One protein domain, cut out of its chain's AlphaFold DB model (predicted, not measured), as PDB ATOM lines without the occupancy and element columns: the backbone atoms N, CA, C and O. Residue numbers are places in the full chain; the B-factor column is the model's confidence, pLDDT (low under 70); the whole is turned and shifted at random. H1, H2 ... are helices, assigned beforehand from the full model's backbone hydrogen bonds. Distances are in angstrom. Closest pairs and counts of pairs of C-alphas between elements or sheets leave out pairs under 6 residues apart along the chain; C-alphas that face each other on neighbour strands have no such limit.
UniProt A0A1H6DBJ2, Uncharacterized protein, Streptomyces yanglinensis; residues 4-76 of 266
ATOM      1  N   ARG A   4     134.993 219.554 138.435       39.34
ATOM      2  CA  ARG A   4     134.950 219.979 139.849       39.34
ATOM      3  C   ARG A   4     135.641 221.319 140.128       39.34
ATOM      4  O   ARG A   4     135.178 222.060 140.991       39.34
ATOM      5  N   GLN A   5     136.680 221.688 139.374       39.97
ATOM      6  CA  GLN A   5     137.426 222.940 139.591       39.97
ATOM      7  C   GLN A   5     136.640 224.209 139.204       39.97
ATOM      8  O   GLN A   5     137.091 225.316 139.493       39.97
ATOM      9  N   ARG A   6     135.465 224.081 138.569       39.69
ATOM     10  CA  ARG A   6     134.691 225.226 138.057       39.69
ATOM     11  C   ARG A   6     133.709 225.848 139.058       39.69
ATOM     12  O   ARG A   6     133.179 226.912 138.766       39.69
ATOM     13  N   SER A   7     133.458 225.248 140.228       43.91
ATOM     14  CA  SER A   7     132.280 225.640 141.032       43.91
ATOM     15  C   SER A   7     132.456 226.824 142.002       43.91
ATOM     16  O   SER A   7     131.451 227.371 142.453       43.91
ATOM     17  N   THR A   8     133.681 227.280 142.310       51.03
ATOM     18  CA  THR A   8     133.893 228.317 143.350       51.03
ATOM     19  C   THR A   8     134.535 229.633 142.901       51.03
ATOM     20  O   THR A   8     134.494 230.583 143.675       51.03
ATOM     21  N   ALA A   9     135.126 229.734 141.703       61.97
ATOM     22  CA  ALA A   9     135.868 230.927 141.237       61.97
ATOM     23  C   ALA A   9     136.965 231.452 142.206       61.97
ATOM     24  O   ALA A   9     137.409 232.593 142.097       61.97
ATOM     25  N   LEU A  10     137.416 230.625 143.160       70.88
ATOM     26  CA  LEU A  10     138.502 230.931 144.095       70.88
ATOM     27  C   LEU A  10     139.824 230.344 143.571       70.88
ATOM     28  O   LEU A  10     139.801 229.236 143.026       70.88
ATOM     29  N   PRO A  11     140.976 231.014 143.776       77.69
ATOM     30  CA  PRO A  11     142.286 230.486 143.392       77.69
ATOM     31  C   PRO A  11     142.554 229.084 143.970       77.69
ATOM     32  O   PRO A  11     142.014 228.742 145.028       77.69
ATOM     33  N   PRO A  12     143.369 228.238 143.316       82.00
ATOM     34  CA  PRO A  12     143.671 226.899 143.817       82.00
ATOM     35  C   PRO A  12     144.394 226.944 145.173       82.00
ATOM     36  O   PRO A  12     145.142 227.877 145.466       82.00
ATOM     37  N   ILE A  13     144.159 225.919 145.997       84.75
ATOM     38  CA  ILE A  13     144.923 225.712 147.231       84.75
ATOM     39  C   ILE A  13     146.354 225.294 146.871       84.75
ATOM     40  O   ILE A  13     146.568 224.511 145.947       84.75
ATOM     41  N   SER A  14     147.329 225.815 147.606       77.56
ATOM     42  CA  SER A  14     148.758 225.597 147.421       77.56
ATOM     43  C   SER A  14     149.486 225.388 148.756       77.56
ATOM     44  O   SER A  14     148.980 225.701 149.839       77.56
ATOM     45  N   GLY A  15     150.701 224.838 148.667       73.12
ATOM     46  CA  GLY A  15     151.557 224.513 149.811       73.12
ATOM     47  C   GLY A  15     151.221 223.169 150.472       73.12
ATOM     48  O   GLY A  15     150.061 222.783 150.561       73.12
ATOM     49  N   GLY A  16     152.250 222.466 150.958       78.75
ATOM     50  CA  GLY A  16     152.123 221.126 151.546       78.75
ATOM     51  C   GLY A  16     152.175 219.989 150.518       78.75
ATOM     52  O   GLY A  16     152.448 220.202 149.338       78.75
ATOM     53  N   SER A  17     151.937 218.760 150.978       82.75
ATOM     54  CA  SER A  17     151.896 217.568 150.121       82.75
ATOM     55  C   SER A  17     150.620 217.523 149.263       82.75
ATOM     56  O   SER A  17     149.605 218.117 149.645       82.75
ATOM     57  N   PRO A  18     150.591 216.766 148.145       86.06
ATOM     58  CA  PRO A  18     149.390 216.625 147.312       86.06
ATOM     59  C   PRO A  18     148.141 216.205 148.102       86.06
ATOM     60  O   PRO A  18     147.038 216.692 147.854       86.06
ATOM     61  N   ARG A  19     148.322 215.359 149.123       77.00
ATOM     62  CA  ARG A  19     147.247 214.923 150.021       77.00
ATOM     63  C   ARG A  19     146.720 216.064 150.897       77.00
ATOM     64  O   ARG A  19     145.512 216.169 151.085       77.00
ATOM     65  N   GLN A  20     147.600 216.933 151.400       74.12
ATOM     66  CA  GLN A  20     147.205 218.118 152.172       74.12
ATOM     67  C   GLN A  20     146.458 219.131 151.302       74.12
ATOM     68  O   GLN A  20     145.437 219.659 151.733       74.12
ATOM     69  N   VAL A  21     146.915 219.354 150.067       78.75
ATOM     70  CA  VAL A  21     146.247 220.248 149.106       78.75
ATOM     71  C   VAL A  21     144.845 219.743 148.758       78.75
ATOM     72  O   VAL A  21     143.891 220.526 148.763       78.75
ATOM     73  N   SER A  22     144.700 218.437 148.506       80.44
ATOM     74  CA  SER A  22     143.394 217.814 148.253       80.44
ATOM     75  C   SER A  22     142.462 217.982 149.452       80.44
ATOM     76  O   SER A  22     141.347 218.474 149.307       80.44
ATOM     77  N   TRP A  23     142.937 217.650 150.655       86.88
ATOM     78  CA  TRP A  23     142.120 217.723 151.864       86.88
ATOM     79  C   TRP A  23     141.689 219.156 152.204       86.88
ATOM     80  O   TRP A  23     140.524 219.399 152.515       86.88
ATOM     81  N   ALA A  24     142.597 220.124 152.089       83.31
ATOM     82  CA  ALA A  24     142.291 221.536 152.294       83.31
ATOM     83  C   ALA A  24     141.284 222.079 151.266       83.31
ATOM     84  O   ALA A  24     140.411 222.874 151.620       83.31
ATOM     85  N   SER A  25     141.355 221.616 150.015       84.62
ATOM     86  CA  SER A  25     140.362 221.953 148.987       84.62
ATOM     87  C   SER A  25     138.972 221.424 149.357       84.62
ATOM     88  O   SER A  25     138.005 222.181 149.289       84.62
ATOM     89  N   ASP A  26     138.880 220.188 149.861       85.12
ATOM     90  CA  ASP A  26     137.616 219.594 150.324       85.12
ATOM     91  C   ASP A  26     137.034 220.322 151.547       85.12
ATOM     92  O   ASP A  26     135.815 220.453 151.685       85.12
ATOM     93  N   ILE A  27     137.883 220.786 152.471       85.62
ATOM     94  CA  ILE A  27     137.453 221.613 153.612       85.62
ATOM     95  C   ILE A  27     136.854 222.929 153.095       85.62
ATOM     96  O   ILE A  27     135.733 223.279 153.473       85.62
ATOM     97  N   ARG A  28     137.554 223.624 152.188       85.38
ATOM     98  CA  ARG A  28     137.088 224.889 151.603       85.38
ATOM     99  C   ARG A  28     135.773 224.728 150.848       85.38
ATOM    100  O   ARG A  28     134.866 225.535 151.038       85.38
ATOM    101  N   GLU A  29     135.649 223.704 150.009       81.31
ATOM    102  CA  GLU A  29     134.422 223.450 149.248       81.31
ATOM    103  C   GLU A  29     133.232 223.150 150.159       81.31
ATOM    104  O   GLU A  29     132.149 223.697 149.942       81.31
ATOM    105  N   ARG A  30     133.421 222.331 151.202       82.50
ATOM    106  CA  ARG A  30     132.363 222.044 152.183       82.50
ATOM    107  C   ARG A  30     131.932 223.295 152.929       82.50
ATOM    108  O   ARG A  30     130.734 223.538 153.028       82.50
ATOM    109  N   TYR A  31     132.885 224.101 153.388       82.62
ATOM    110  CA  TYR A  31     132.595 225.356 154.075       82.62
ATOM    111  C   TYR A  31     131.816 226.331 153.176       82.62
ATOM    112  O   TYR A  31     130.753 226.820 153.558       82.62
ATOM    113  N   VAL A  32     132.283 226.547 151.939       75.44
ATOM    114  CA  VAL A  32     131.611 227.431 150.974       75.44
ATOM    115  C   VAL A  32     130.208 226.920 150.635       75.44
ATOM    116  O   VAL A  32     129.256 227.699 150.581       75.44
ATOM    117  N   ARG A  33     130.054 225.606 150.437       74.44
ATOM    118  CA  ARG A  33     128.760 224.991 150.126       74.44
ATOM    119  C   ARG A  33     127.784 225.081 151.294       74.44
ATOM    120  O   ARG A  33     126.620 225.375 151.051       74.44
ATOM    121  N   ALA A  34     128.242 224.847 152.523       73.50
ATOM    122  CA  ALA A  34     127.415 224.934 153.722       73.50
ATOM    123  C   ALA A  34     126.904 226.362 153.957       73.50
ATOM    124  O   ALA A  34     125.745 226.546 154.312       73.50
ATOM    125  N   ARG A  35     127.746 227.373 153.714       69.00
ATOM    126  CA  ARG A  35     127.413 228.768 154.023       69.00
ATOM    127  C   ARG A  35     126.663 229.501 152.911       69.00
ATOM    128  O   ARG A  35     125.869 230.388 153.203       69.00
ATOM    129  N   TRP A  36     126.879 229.124 151.650       67.25
ATOM    130  CA  TRP A  36     126.291 229.808 150.487       67.25
ATOM    131  C   TRP A  36     125.506 228.885 149.549       67.25
ATOM    132  O   TRP A  36     125.149 229.276 148.439       67.25
ATOM    133  N   GLY A  37     125.208 227.669 150.009       54.06
ATOM    134  CA  GLY A  37     124.169 226.807 149.456       54.06
ATOM    135  C   GLY A  37     124.354 226.451 147.987       54.06
ATOM    136  O   GLY A  37     123.461 226.729 147.201       54.06
ATOM    137  N   GLY A  38     125.492 225.866 147.594       50.22
ATOM    138  CA  GLY A  38     125.716 225.236 146.274       50.22
ATOM    139  C   GLY A  38     125.585 226.124 145.020       50.22
ATOM    140  O   GLY A  38     126.086 225.751 143.962       50.22
ATOM    141  N   ARG A  39     124.981 227.312 145.119       45.91
ATOM    142  CA  ARG A  39     124.897 228.333 144.080       45.91
ATOM    143  C   ARG A  39     126.177 229.147 144.148       45.91
ATOM    144  O   ARG A  39     126.229 230.248 144.699       45.91
ATOM    145  N   GLY A  40     127.238 228.547 143.616       47.06
ATOM    146  CA  GLY A  40     128.482 229.247 143.340       47.06
ATOM    147  C   GLY A  40     128.170 230.562 142.631       47.06
ATOM    148  O   GLY A  40     127.361 230.582 141.707       47.06
ATOM    149  N   THR A  41     128.807 231.641 143.086       45.72
ATOM    150  CA  THR A  41     128.796 233.025 142.563       45.72
ATOM    151  C   THR A  41     127.797 234.031 143.154       45.72
ATOM    152  O   THR A  41     128.143 235.212 143.196       45.72
ATOM    153  N   GLY A  42     126.644 233.629 143.704       42.22
ATOM    154  CA  GLY A  42     125.580 234.593 144.057       42.22
ATOM    155  C   GLY A  42     125.523 235.105 145.506       42.22
ATOM    156  O   GLY A  42     125.135 236.248 145.720       42.22
ATOM    157  N   ALA A  43     125.879 234.283 146.502       46.97
ATOM    158  CA  ALA A  43     125.475 234.542 147.896       46.97
ATOM    159  C   ALA A  43     126.601 234.961 148.862       46.97
ATOM    160  O   ALA A  43     126.310 235.494 149.930       46.97
ATOM    161  N   ALA A  44     127.875 234.744 148.518       52.66
ATOM    162  CA  ALA A  44     128.977 235.286 149.315       52.66
ATOM    163  C   ALA A  44     129.136 236.771 149.003       52.66
ATOM    164  O   ALA A  44     129.372 237.099 147.833       52.66
ATOM    165  N   ASP A  45     129.037 237.630 150.025       57.69
ATOM    166  CA  ASP A  45     129.386 239.038 149.876       57.69
ATOM    167  C   ASP A  45     130.835 239.169 149.366       57.69
ATOM    168  O   ASP A  45     131.712 238.332 149.624       57.69
ATOM    169  N   ASP A  46     131.081 240.193 148.551       56.56
ATOM    170  CA  ASP A  46     132.358 240.345 147.845       56.56
ATOM    171  C   ASP A  46     133.548 240.462 148.817       56.56
ATOM    172  O   ASP A  46     134.669 240.066 148.490       56.56
ATOM    173  N   ALA A  47     133.300 240.944 150.040       57.09
ATOM    174  CA  ALA A  47     134.289 241.051 151.106       57.09
ATOM    175  C   ALA A  47     134.754 239.678 151.601       57.09
ATOM    176  O   ALA A  47     135.957 239.405 151.647       57.09
ATOM    177  N   THR A  48     133.815 238.788 151.923       64.12
ATOM    178  CA  THR A  48     134.131 237.427 152.362       64.12
ATOM    179  C   THR A  48     134.778 236.641 151.229       64.12
ATOM    180  O   THR A  48     135.743 235.910 151.451       64.12
ATOM    181  N   ARG A  49     134.332 236.851 149.985       67.75
ATOM    182  CA  ARG A  49     134.962 236.245 148.805       67.75
ATOM    183  C   ARG A  49     136.415 236.688 148.630       67.75
ATOM    184  O   ARG A  49     137.268 235.842 148.369       67.75
ATOM    185  N   ALA A  50     136.715 237.973 148.813       63.53
ATOM    186  CA  ALA A  50     138.080 238.490 148.732       63.53
ATOM    187  C   ALA A  50     139.000 237.888 149.810       63.53
ATOM    188  O   ALA A  50     140.154 237.570 149.523       63.53
ATOM    189  N   VAL A  51     138.493 237.683 151.033       69.62
ATOM    190  CA  VAL A  51     139.240 236.993 152.100       69.62
ATOM    191  C   VAL A  51     139.485 235.531 151.725       69.62
ATOM    192  O   VAL A  51     140.627 235.073 151.745       69.62
ATOM    193  N   LEU A  52     138.444 234.810 151.297       75.44
ATOM    194  CA  LEU A  52     138.548 233.408 150.880       75.44
ATOM    195  C   LEU A  52     139.494 233.205 149.690       75.44
ATOM    196  O   LEU A  52     140.212 232.207 149.646       75.44
ATOM    197  N   ALA A  53     139.542 234.153 148.753       70.25
ATOM    198  CA  ALA A  53     140.425 234.084 147.590       70.25
ATOM    199  C   ALA A  53     141.914 234.150 147.965       70.25
ATOM    200  O   ALA A  53     142.754 233.618 147.243       70.25
ATOM    201  N   ARG A  54     142.246 234.768 149.105       70.25
ATOM    202  CA  ARG A  54     143.622 234.903 149.614       70.25
ATOM    203  C   ARG A  54     144.051 233.724 150.488       70.25
ATOM    204  O   ARG A  54     145.241 233.542 150.739       70.25
ATOM    205  N   LEU A  55     143.102 232.916 150.954       80.38
ATOM    206  CA  LEU A  55     143.356 231.730 151.769       80.38
ATOM    207  C   LEU A  55     143.712 230.544 150.869       80.38
ATOM    208  O   LEU A  55     142.953 229.586 150.734       80.38
ATOM    209  N   THR A  56     144.873 230.621 150.224       82.38
ATOM    210  CA  THR A  56     145.379 229.555 149.349       82.38
ATOM    211  C   THR A  56     146.194 228.508 150.102       82.38
ATOM    212  O   THR A  56     146.336 227.405 149.607       82.38
ATOM    213  N   SER A  57     146.689 228.783 151.312       81.50
ATOM    214  CA  SER A  57     147.535 227.837 152.055       81.50
ATOM    215  C   SER A  57     146.768 226.603 152.545       81.50
ATOM    216  O   SER A  57     145.838 226.736 153.344       81.50
ATOM    217  N   ALA A  58     147.210 225.400 152.159       76.81
ATOM    218  CA  ALA A  58     146.616 224.151 152.643       76.81
ATOM    219  C   ALA A  58     146.698 224.016 154.171       76.81
ATOM    220  O   ALA A  58     145.737 223.601 154.816       76.81
ATOM    221  N   ARG A  59     147.831 224.428 154.757       81.75
ATOM    222  CA  ARG A  59     148.056 224.394 156.207       81.75
ATOM    223  C   ARG A  59     146.997 225.193 156.960       81.75
ATOM    224  O   ARG A  59     146.440 224.693 157.926       81.75
ATOM    225  N   TRP A  60     146.667 226.396 156.490       87.19
ATOM    226  CA  TRP A  60     145.674 227.234 157.160       87.19
ATOM    227  C   TRP A  60     144.299 226.559 157.226       87.19
ATOM    228  O   TRP A  60     143.677 226.545 158.285       87.19
ATOM    229  N   TRP A  61     143.838 225.967 156.122       87.81
ATOM    230  CA  TRP A  61     142.543 225.280 156.085       87.81
ATOM    231  C   TRP A  61     142.496 224.066 157.007       87.81
ATOM    232  O   TRP A  61     141.475 223.825 157.643       87.81
ATOM    233  N   ILE A  62     143.599 223.323 157.101       85.25
ATOM    234  CA  ILE A  62     143.705 222.161 157.986       85.25
ATOM    235  C   ILE A  62     143.729 222.601 159.456       85.25
ATOM    236  O   ILE A  62     142.959 222.070 160.257       85.25
ATOM    237  N   ASP A  63     144.552 223.598 159.794       85.88
ATOM    238  CA  ASP A  63     144.740 224.097 161.165       85.88
ATOM    239  C   ASP A  63     143.471 224.771 161.727       85.88
ATOM    240  O   ASP A  63     143.289 224.849 162.939       85.88
ATOM    241  N   ASN A  64     142.579 225.261 160.859       83.44
ATOM    242  CA  ASN A  64     141.369 225.995 161.250       83.44
ATOM    243  C   ASN A  64     140.066 225.258 160.926       83.44
ATOM    244  O   ASN A  64     138.997 225.849 161.065       83.44
ATOM    245  N   ARG A  65     140.132 223.984 160.516       87.75
ATOM    246  CA  ARG A  65     138.990 223.211 159.991       87.75
ATOM    247  C   ARG A  65     137.745 223.215 160.894       87.75
ATOM    248  O   ARG A  65     136.634 223.235 160.380       87.75
ATOM    249  N   ASP A  66     137.944 223.233 162.213       86.69
ATOM    250  CA  ASP A  66     136.878 223.125 163.218       86.69
ATOM    251  C   ASP A  66     136.417 224.505 163.730       86.69
ATOM    252  O   ASP A  66     135.454 224.609 164.482       86.69
ATOM    253  N   ARG A  67     137.093 225.588 163.318       83.00
ATOM    254  CA  ARG A  67     136.854 226.960 163.802       83.00
ATOM    255  C   ARG A  67     136.888 228.013 162.694       83.00
ATOM    256  O   ARG A  67     137.290 229.149 162.931       83.00
ATOM    257  N   ILE A  68     136.495 227.641 161.474       81.75
ATOM    258  CA  ILE A  68     136.679 228.475 160.272       81.75
ATOM    259  C   ILE A  68     136.031 229.858 160.433       81.75
ATOM    260  O   ILE A  68     136.681 230.856 160.141       81.75
ATOM    261  N   ASP A  69     134.802 229.940 160.949       73.50
ATOM    262  CA  ASP A  69     134.107 231.220 161.161       73.50
ATOM    263  C   ASP A  69     134.850 232.142 162.141       73.50
ATOM    264  O   ASP A  69     135.066 233.318 161.847       73.50
ATOM    265  N   ALA A  70     135.305 231.601 163.275       71.56
ATOM    266  CA  ALA A  70     136.080 232.352 164.259       71.56
ATOM    267  C   ALA A  70     137.441 232.784 163.691       71.56
ATOM    268  O   ALA A  70     137.816 233.947 163.800       71.56
ATOM    269  N   ALA A  71     138.142 231.888 162.991       75.94
ATOM    270  CA  ALA A  71     139.423 232.186 162.353       75.94
ATOM    271  C   ALA A  71     139.302 233.224 161.218       75.94
ATOM    272  O   ALA A  71     140.245 233.973 160.954       75.94
ATOM    273  N   LEU A  72     138.154 233.282 160.533       73.00
ATOM    274  CA  LEU A  72     137.847 234.327 159.554       73.00
ATOM    275  C   LEU A  72     137.530 235.664 160.234       73.00
ATOM    276  O   LEU A  72     138.028 236.694 159.780       73.00
ATOM    277  N   ALA A  73     136.763 235.652 161.327       64.25
ATOM    278  CA  ALA A  73     136.457 236.844 162.119       64.25
ATOM    279  C   ALA A  73     137.717 237.454 162.764       64.25
ATOM    280  O   ALA A  73     137.918 238.666 162.693       64.25
ATOM    281  N   GLU A  74     138.615 236.620 163.297       66.56
ATOM    282  CA  GLU A  74     139.940 237.016 163.804       66.56
ATOM    283  C   GLU A  74     140.791 237.696 162.719       66.56
ATOM    284  O   GLU A  74     141.575 238.600 163.002       66.56
ATOM    285  N   ARG A  75     140.624 237.280 161.459       63.25
ATOM    286  CA  ARG A  75     141.374 237.806 160.311       63.25
ATOM    287  C   ARG A  75     140.789 239.068 159.701       63.25
ATOM    288  O   ARG A  75     141.494 239.738 158.948       63.25
ATOM    289  N   ASN A  76     139.534 239.400 159.990       61.34
ATOM    290  CA  ASN A  76     138.930 240.630 159.494       61.34
ATOM    291  C   ASN A  76     137.987 241.263 160.532       61.34
ATOM    292  O   ASN A  76     136.770 241.272 160.342       61.34
TER     293      ASN A  76
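This is residues 4 to 76 of the 266 residues of an uncharacterized protein of Streptomyces yanglinensis (UniProt A0A1H6DBJ2). One long helix, H1, runs along the longest axis; after H1 the backbone folds back through residues 37 to 45, and the shorter H2 runs the other way alongside H1 at a distance, without contact. The short helix H3 crosses H1 near its first half, and H4 follows as a short piece beyond H3, near it but packed on none of the helices. Ahead of H1, residues 4 to 17 form a long stretch with no named helix, of which residues 10 to 15 run the opposite way to H1. The printed part has 73 residues with four named helices, H1, H2, H3 and H4 in that order, and no named strand: the class is all helix. It is compact, with a radius of gyration of the C-alphas of 11.5 A, and spans 32 by 30 by 18 A.

The printed part begins at Arg 4, with its C-alpha at (134.950, 219.979, 139.849), and residues 4 to 17 hold no named element. H1, residues 18 to 36, is the longest helix and measures 26.8 A from first to last C-alpha; C-alpha 18 is at (149.390, 216.625, 147.312). H2, residues 46 to 54, measures 12.6 A. H3, residues 58 to 63, measures 8.7 A. H4, residues 68 to 75, measures 10.4 A and ends with C-alpha 75 at (141.374, 237.806, 160.311).

H1 touches H3, with residues 20 to 28 of H1 alone; the closest C-alphas are those of Ala 24 and Ala 58, 5.1 A apart. The two stand at a steep tilt of 67 degrees and run the same way. H3 and H4 are close but not clearly touching: their closest C-alphas, those of Trp 61 and Ile 68, are 7.9 A apart. Their lines are about perpendicular, at 77 degrees. H2 touches no helix, and it is apart from H1 and from H3. H1 and H4 are only just apart, at 8.1 A between their closest C-alphas, and so are H2 and H4, at 8.0 A. In H1, H3 and H4 every pair of O i and N i+4 is within hydrogen-bond range; in H2 it is 4 of 5.

The C-alphas farthest apart are those of Ser 17 and Gly 42, at 31.9 A, and the first and last printed C-alphas, of Arg 4 and Asn 76, are 28.8 A apart. The printed part has no cut. The links H2 to H3 and H3 to H4 are tight, the link H1 to H2 is short with 9 residues, and no link is long. The mean pLDDT of the printed part is 70.9; the model's confidence is under 70 at residues 4 to 9, 35 to 51 and 73 to 76.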